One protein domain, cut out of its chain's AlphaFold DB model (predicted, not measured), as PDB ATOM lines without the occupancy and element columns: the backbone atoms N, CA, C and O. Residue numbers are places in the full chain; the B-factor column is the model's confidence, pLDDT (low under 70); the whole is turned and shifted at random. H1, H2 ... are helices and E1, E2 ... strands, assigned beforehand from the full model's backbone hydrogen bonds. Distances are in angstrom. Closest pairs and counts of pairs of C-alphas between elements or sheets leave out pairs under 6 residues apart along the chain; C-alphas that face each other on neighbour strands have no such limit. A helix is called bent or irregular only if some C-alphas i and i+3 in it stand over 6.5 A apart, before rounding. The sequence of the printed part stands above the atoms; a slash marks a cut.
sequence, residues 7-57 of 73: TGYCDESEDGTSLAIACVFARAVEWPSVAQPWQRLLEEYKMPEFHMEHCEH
ATOM      1  N   THR A   7     172.296 126.600 226.788       75.56
ATOM      2  CA  THR A   7     173.687 126.175 226.883       75.56
ATOM      3  C   THR A   7     174.049 126.099 228.361       75.56
ATOM      4  O   THR A   7     173.745 127.016 229.125       75.56
ATOM      5  N   GLY A   8     174.645 124.979 228.762       77.62
ATOM      6  CA  GLY A   8     175.269 124.832 230.071       77.62
ATOM      7  C   GLY A   8     176.751 125.162 229.963       77.62
ATOM      8  O   GLY A   8     177.414 124.679 229.045       77.62
ATOM      9  N   TYR A   9     177.246 125.971 230.887       75.25
ATOM     10  CA  TYR A   9     178.662 126.273 231.065       75.25
ATOM     11  C   TYR A   9     179.044 125.818 232.466       75.25
ATOM     12  O   TYR A   9     178.303 126.105 233.403       75.25
ATOM     13  N   CYS A  10     180.145 125.088 232.605       77.50
ATOM     14  CA  CYS A  10     180.626 124.615 233.895       77.50
ATOM     15  C   CYS A  10     182.138 124.784 233.972       77.50
ATOM     16  O   CYS A  10     182.821 124.561 232.973       77.50
ATOM     17  N   ASP A  11     182.622 125.122 235.161       75.50
ATOM     18  CA  ASP A  11     184.034 125.103 235.528       75.50
ATOM     19  C   ASP A  11     184.222 124.185 236.734       75.50
ATOM     20  O   ASP A  11     183.281 123.938 237.498       75.50
ATOM     21  N   GLU A  12     185.449 123.710 236.926       78.06
ATOM     22  CA  GLU A  12     185.839 122.909 238.081       78.06
ATOM     23  C   GLU A  12     187.201 123.349 238.634       78.06
ATOM     24  O   GLU A  12     188.057 123.858 237.911       78.06
ATOM     25  N   SER A  13     187.390 123.182 239.939       71.81
ATOM     26  CA  SER A  13     188.657 123.400 240.631       71.81
ATOM     27  C   SER A  13     188.838 122.320 241.687       71.81
ATOM     28  O   SER A  13     187.916 122.029 242.448       71.81
ATOM     29  N   GLU A  14     190.017 121.713 241.721       80.25
ATOM     30  CA  GLU A  14     190.341 120.609 242.619       80.25
ATOM     31  C   GLU A  14     191.610 120.923 243.418       80.25
ATOM     32  O   GLU A  14     192.562 121.517 242.905       80.25
ATOM     33  N   ASP A  15     191.626 120.487 244.676       79.38
ATOM     34  CA  ASP A  15     192.835 120.341 245.478       79.38
ATOM     35  C   ASP A  15     192.952 118.910 246.031       79.38
ATOM     36  O   ASP A  15     192.120 118.048 245.767       79.38
ATOM     37  N   GLY A  16     193.988 118.631 246.828       81.00
ATOM     38  CA  GLY A  16     194.223 117.291 247.382       81.00
ATOM     39  C   GLY A  16     193.141 116.759 248.338       81.00
ATOM     40  O   GLY A  16     193.296 115.658 248.863       81.00
ATOM     41  N   THR A  17     192.085 117.527 248.613       82.06
ATOM     42  CA  THR A  17     191.016 117.194 249.564       82.06
ATOM     43  C   THR A  17     189.604 117.520 249.078       82.06
ATOM     44  O   THR A  17     188.650 116.979 249.638       82.06
ATOM     45  N   SER A  18     189.446 118.396 248.084       72.44
ATOM     46  CA  SER A  18     188.158 118.981 247.709       72.44
ATOM     47  C   SER A  18     188.032 119.198 246.201       72.44
ATOM     48  O   SER A  18     188.998 119.552 245.533       72.44
ATOM     49  N   LEU A  19     186.801 119.062 245.699       78.25
ATOM     50  CA  LEU A  19     186.390 119.416 244.340       78.25
ATOM     51  C   LEU A  19     185.279 120.473 244.412       78.25
ATOM     52  O   LEU A  19     184.256 120.256 245.063       78.25
ATOM     53  N   ALA A  20     185.469 121.595 243.723       74.06
ATOM     54  CA  ALA A  20     184.483 122.650 243.539       74.06
ATOM     55  C   ALA A  20     184.044 122.702 242.073       74.06
ATOM     56  O   ALA A  20     184.881 122.734 241.176       74.06
ATOM     57  N   ILE A  21     182.732 122.732 241.832       79.00
ATOM     58  CA  ILE A  21     182.145 122.850 240.493       79.00
ATOM     59  C   ILE A  21     181.147 124.004 240.513       79.00
ATOM     60  O   ILE A  21     180.242 124.032 241.349       79.00
ATOM     61  N   ALA A  22     181.281 124.922 239.561       76.25
ATOM     62  CA  ALA A  22     180.289 125.951 239.283       76.25
ATOM     63  C   ALA A  22     179.650 125.647 237.928       76.25
ATOM     64  O   ALA A  22     180.343 125.236 237.002       76.25
ATOM     65  N   CYS A  23     178.338 125.857 237.793       80.00
ATOM     66  CA  CYS A  23     177.635 125.716 236.519       80.00
ATOM     67  C   CYS A  23     176.589 126.816 236.339       80.00
ATOM     68  O   CYS A  23     175.920 127.217 237.292       80.00
ATOM     69  N   VAL A  24     176.385 127.247 235.097       79.25
ATOM     70  CA  VAL A  24     175.313 128.159 234.712       79.25
ATOM     71  C   VAL A  24     174.606 127.669 233.454       79.25
ATOM     72  O   VAL A  24     175.229 127.289 232.463       79.25
ATOM     73  N   PHE A  25     173.276 127.677 233.502       81.56
ATOM     74  CA  PHE A  25     172.410 127.313 232.386       81.56
ATOM     75  C   PHE A  25     171.705 128.568 231.892       81.56
ATOM     76  O   PHE A  25     170.867 129.134 232.589       81.56
ATOM     77  N   ALA A  26     172.051 129.007 230.687       75.88
ATOM     78  CA  ALA A  26     171.500 130.218 230.096       75.88
ATOM     79  C   ALA A  26     171.243 130.016 228.606       75.88
ATOM     80  O   ALA A  26     171.790 129.112 227.969       75.88
ATOM     81  N   ARG A  27     170.397 130.854 228.010       78.19
ATOM     82  CA  ARG A  27     170.328 130.893 226.549       78.19
ATOM     83  C   ARG A  27     171.649 131.446 226.029       78.19
ATOM     84  O   ARG A  27     172.157 132.420 226.572       78.19
ATOM     85  N   ALA A  28     172.162 130.886 224.934       70.75
ATOM     86  CA  ALA A  28     173.427 131.353 224.355       70.75
ATOM     87  C   ALA A  28     173.416 132.869 224.065       70.75
ATOM     88  O   ALA A  28     174.395 133.564 224.299       70.75
ATOM     89  N   VAL A  29     172.268 133.397 223.624       73.75
ATOM     90  CA  VAL A  29     172.072 134.832 223.344       73.75
ATOM     91  C   VAL A  29     172.050 135.718 224.595       73.75
ATOM     92  O   VAL A  29     172.231 136.924 224.487       73.75
ATOM     93  N   GLU A  30     171.820 135.140 225.773       78.88
ATOM     94  CA  GLU A  30     171.762 135.856 227.054       78.88
ATOM     95  C   GLU A  30     173.118 135.860 227.765       78.88
ATOM     96  O   GLU A  30     173.273 136.542 228.776       78.88
ATOM     97  N   TRP A  31     174.129 135.172 227.224       74.69
ATOM     98  CA  TRP A  31     175.456 135.096 227.830       74.69
ATOM     99  C   TRP A  31     176.075 136.456 228.193       74.69
ATOM    100  O   TRP A  31     176.571 136.575 229.314       74.69
ATOM    101  N   PRO A  32     175.979 137.523 227.367       79.12
ATOM    102  CA  PRO A  32     176.504 138.837 227.751       79.12
ATOM    103  C   PRO A  32     175.926 139.383 229.066       79.12
ATOM    104  O   PRO A  32     176.598 140.127 229.773       79.12
ATOM    105  N   SER A  33     174.696 138.993 229.416       80.31
ATOM    106  CA  SER A  33     174.044 139.372 230.679       80.31
ATOM    107  C   SER A  33     174.401 138.460 231.861       80.31
ATOM    108  O   SER A  33     174.199 138.836 233.012       80.31
ATOM    109  N   VAL A  34     174.964 137.281 231.586       78.56
ATOM    110  CA  VAL A  34     175.310 136.240 232.570       78.56
ATOM    111  C   VAL A  34     176.812 136.222 232.882       78.56
ATOM    112  O   VAL A  34     177.203 135.821 233.975       78.56
ATOM    113  N   ALA A  35     177.647 136.726 231.971       79.56
ATOM    114  CA  ALA A  35     179.104 136.702 232.080       79.56
ATOM    115  C   ALA A  35     179.644 137.406 233.339       79.56
ATOM    116  O   ALA A  35     180.496 136.858 234.031       79.56
ATOM    117  N   GLN A  36     179.134 138.595 233.685       82.81
ATOM    118  CA  GLN A  36     179.586 139.300 234.895       82.81
ATOM    119  C   GLN A  36     179.217 138.567 236.200       82.81
ATOM    120  O   GLN A  36     180.098 138.391 237.042       82.81
ATOM    121  N   PRO A  37     177.954 138.140 236.411       82.44
ATOM    122  CA  PRO A  37     177.598 137.295 237.552       82.44
ATOM    123  C   PRO A  37     178.420 136.004 237.635       82.44
ATOM    124  O   PRO A  37     178.832 135.617 238.724       82.44
ATOM    125  N   TRP A  38     178.687 135.368 236.491       81.12
ATOM    126  CA  TRP A  38     179.512 134.166 236.401       81.12
ATOM    127  C   TRP A  38     180.942 134.406 236.884       81.12
ATOM    128  O   TRP A  38     181.437 133.676 237.735       81.12
ATOM    129  N   GLN A  39     181.582 135.475 236.414       80.19
ATOM    130  CA  GLN A  39     182.955 135.786 236.796       80.19
ATOM    131  C   GLN A  39     183.095 136.064 238.299       80.19
ATOM    132  O   GLN A  39     184.043 135.597 238.922       80.19
ATOM    133  N   ARG A  40     182.101 136.725 238.909       82.88
ATOM    134  CA  ARG A  40     182.062 136.916 240.369       82.88
ATOM    135  C   ARG A  40     181.958 135.597 241.131       82.88
ATOM    136  O   ARG A  40     182.616 135.449 242.153       82.88
ATOM    137  N   LEU A  41     181.153 134.648 240.641       80.56
ATOM    138  CA  LEU A  41     181.055 133.311 241.233       80.56
ATOM    139  C   LEU A  41     182.405 132.588 241.172       80.56
ATOM    140  O   LEU A  41     182.854 132.053 242.180       80.56
ATOM    141  N   LEU A  42     183.088 132.610 240.027       79.44
ATOM    142  CA  LEU A  42     184.400 131.968 239.896       79.44
ATOM    143  C   LEU A  42     185.437 132.567 240.853       79.44
ATOM    144  O   LEU A  42     186.183 131.826 241.490       79.44
ATOM    145  N   GLU A  43     185.453 133.891 241.005       80.69
ATOM    146  CA  GLU A  43     186.321 134.575 241.968       80.69
ATOM    147  C   GLU A  43     186.008 134.174 243.419       80.69
ATOM    148  O   GLU A  43     186.928 133.891 244.188       80.69
ATOM    149  N   GLU A  44     184.724 134.097 243.789       82.69
ATOM    150  CA  GLU A  44     184.273 133.682 245.126       82.69
ATOM    151  C   GLU A  44     184.763 132.271 245.480       82.69
ATOM    152  O   GLU A  44     185.299 132.050 246.569       82.69
ATOM    153  N   TYR A  45     184.654 131.335 244.535       77.19
ATOM    154  CA  TYR A  45     185.095 129.950 244.712       77.19
ATOM    155  C   TYR A  45     186.583 129.730 244.397       77.19
ATOM    156  O   TYR A  45     187.048 128.592 244.437       77.19
ATOM    157  N   LYS A  46     187.348 130.798 244.120       76.00
ATOM    158  CA  LYS A  46     188.771 130.745 243.734       76.00
ATOM    159  C   LYS A  46     189.044 129.804 242.556       76.00
ATOM    160  O   LYS A  46     190.083 129.148 242.501       76.00
ATOM    161  N   MET A  47     188.114 129.748 241.614       73.81
ATOM    162  CA  MET A  47     188.230 128.921 240.422       73.81
ATOM    163  C   MET A  47     189.097 129.661 239.396       73.81
ATOM    164  O   MET A  47     188.751 130.783 239.012       73.81
ATOM    165  N   PRO A  48     190.249 129.093 238.985       59.03
ATOM    166  CA  PRO A  48     191.207 129.770 238.124       59.03
ATOM    167  C   PRO A  48     190.680 129.848 236.684       59.03
ATOM    168  O   PRO A  48     190.998 129.007 235.860       59.03
ATOM    169  N   GLU A  49     189.889 130.887 236.424       59.72
ATOM    170  CA  GLU A  49     189.564 131.483 235.120       59.72
ATOM    171  C   GLU A  49     188.877 130.603 234.044       59.72
ATOM    172  O   GLU A  49     189.345 129.552 233.622       59.72
ATOM    173  N   PHE A  50     187.776 131.132 233.496       55.78
ATOM    174  CA  PHE A  50     187.024 130.572 232.368       55.78
ATOM    175  C   PHE A  50     187.557 131.100 231.026       55.78
ATOM    176  O   PHE A  50     187.462 132.297 230.744       55.78
ATOM    177  N   HIS A  51     188.048 130.232 230.136       55.94
ATOM    178  CA  HIS A  51     188.366 130.610 228.750       55.94
ATOM    179  C   HIS A  51     187.251 130.183 227.785       55.94
ATOM    180  O   HIS A  51     187.282 129.123 227.159       55.94
ATOM    181  N   MET A  52     186.260 131.065 227.629       52.38
ATOM    182  CA  MET A  52     185.150 130.949 226.669       52.38
ATOM    183  C   MET A  52     185.620 130.693 225.224       52.38
ATOM    184  O   MET A  52     184.994 129.921 224.496       52.38
ATOM    185  N   GLU A  53     186.750 131.287 224.828       44.28
ATOM    186  CA  GLU A  53     187.354 131.135 223.493       44.28
ATOM    187  C   GLU A  53     187.781 129.681 223.204       44.28
ATOM    188  O   GLU A  53     187.853 129.248 222.050       44.28
ATOM    189  N   HIS A  54     187.980 128.878 224.257       49.44
ATOM    190  CA  HIS A  54     188.272 127.451 224.148       49.44
ATOM    191  C   HIS A  54     187.004 126.588 224.049       49.44
ATOM    192  O   HIS A  54     187.099 125.439 223.625       49.44
ATOM    193  N   CYS A  55     185.824 127.110 224.405       45.19
ATOM    194  CA  CYS A  55     184.554 126.376 224.352       45.19
ATOM    195  C   CYS A  55     183.798 126.582 223.031       45.19
ATOM    196  O   CYS A  55     183.230 125.621 222.517       45.19
ATOM    197  N   GLU A  56     183.823 127.781 222.433       43.06
ATOM    198  CA  GLU A  56     183.195 128.018 221.116       43.06
ATOM    199  C   GLU A  56     183.831 127.178 219.994       43.06
ATOM    200  O   GLU A  56     183.133 126.724 219.084       43.06
ATOM    201  N   HIS A  57     185.133 126.884 220.097       44.84
ATOM    202  CA  HIS A  57     185.836 125.973 219.187       44.84
ATOM    203  C   HIS A  57     185.720 124.492 219.581       44.84
ATOM    204  O   HIS A  57     185.955 123.611 218.750       44.84
TER     205      HIS A  57
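Overview. This is residues 7 to 57 of the 73 residues of an uncharacterized protein of Ferrimicrobium acidiphilum DSM 19497 (UniProt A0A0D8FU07). A long two-stranded hairpin, E1 and E2, has one helix, H1, running back lengthwise over one face of it, nearer to E2 than to E1. From the far end of H1 the backbone turns back on the same side of the hairpin as H1 and leads into a short helix, H2, residues 53 to 56, which is apart from the other three elements; the printed part ends just after it, at residue 57. The printed part has 51 residues with two named strands and two named helices, in the order E1, E2, H1, H2; the sheet, in the order E1 - E2, is antiparallel, and the class is mixed, helices and strands. The whole is only just compact, close to loose, with a radius of gyration of the C-alphas of 11.5 A, and it is elongated, with spans of 37 by 23 by 15 A.

Along the chain. E1 is residues 7 to 14 and measures 23.6 A from first to last C-alpha; C-alpha 7, of Thr 7, is at (173.687, 126.175, 226.883). E2 is residues 19 to 27, 9 residues and the longest strand, and measures 26.6 A; it begins with C-alpha 19 at (186.390, 119.416, 244.340). H1, the longest helix, is residues 28 to 44, 17 residues, and measures 23.5 A from C-alpha 28 to C-alpha 44. It is irregular, with the C-alphas of Val 29 and Pro 32 7.4 A apart, and it has a kink of 59 degrees near residue 35. H2 is residues 53 to 56 and ends with C-alpha 56 at (183.195, 128.018, 221.116).

Arrangement. E1 and E2 are neighbour strands and form a hairpin, antiparallel, with 167 degrees between their N-to-C directions. C-alphas that face each other along it include those of Gly 8 and Phe 25, 4.4 A apart, and those of Glu 14 and Leu 19, 4.5 A apart. Across the pair, N 9 and O 24 are within hydrogen-bond range at 2.9 A, and so are N 20 and O 13 at 2.8 A. Residues 28 to 42 of H1 make 17 pairs of C-alphas within 10 A with E2 and 12 with E1. Between E2 and H1 there are 4 pairs of C-alphas within 8 A, and the closest are those of Ala 22 and Leu 42, 7.3 A apart; the two centres are 10.0 A apart. Between E1 and H1 there is 1 such pair, the C-alphas of Thr 7 and Ala 28, 5.8 A apart, and the centres are 11.9 A apart. H2 is apart from E1, from E2 and from H1, with no C-alphas within 8 A. In H1, 9 of 13 pairs of O i and N i+4 are within hydrogen-bond range; H2, with 4 residues, is too short for such a pair, and its 1 pair of O i and N i+3 is not within range.

Size, cuts and confidence. The two C-alphas farthest apart are those of Gly 16 and Val 29, at 37.1 A. The first and last printed C-alphas, those of Thr 7 and His 57, are 14.4 A apart. The printed part has no cut. The link from E1 to E2, with 4 residues, is tight, as is the link from E2 to H1, with 0 residues between them. The link from H1 to H2, with 8 residues, is short but not tight, and there is no long link. The mean pLDDT of the printed part is 72.8. Residues 48 to 57 are under 70 in this predicted model, and the mean over H2 is 45.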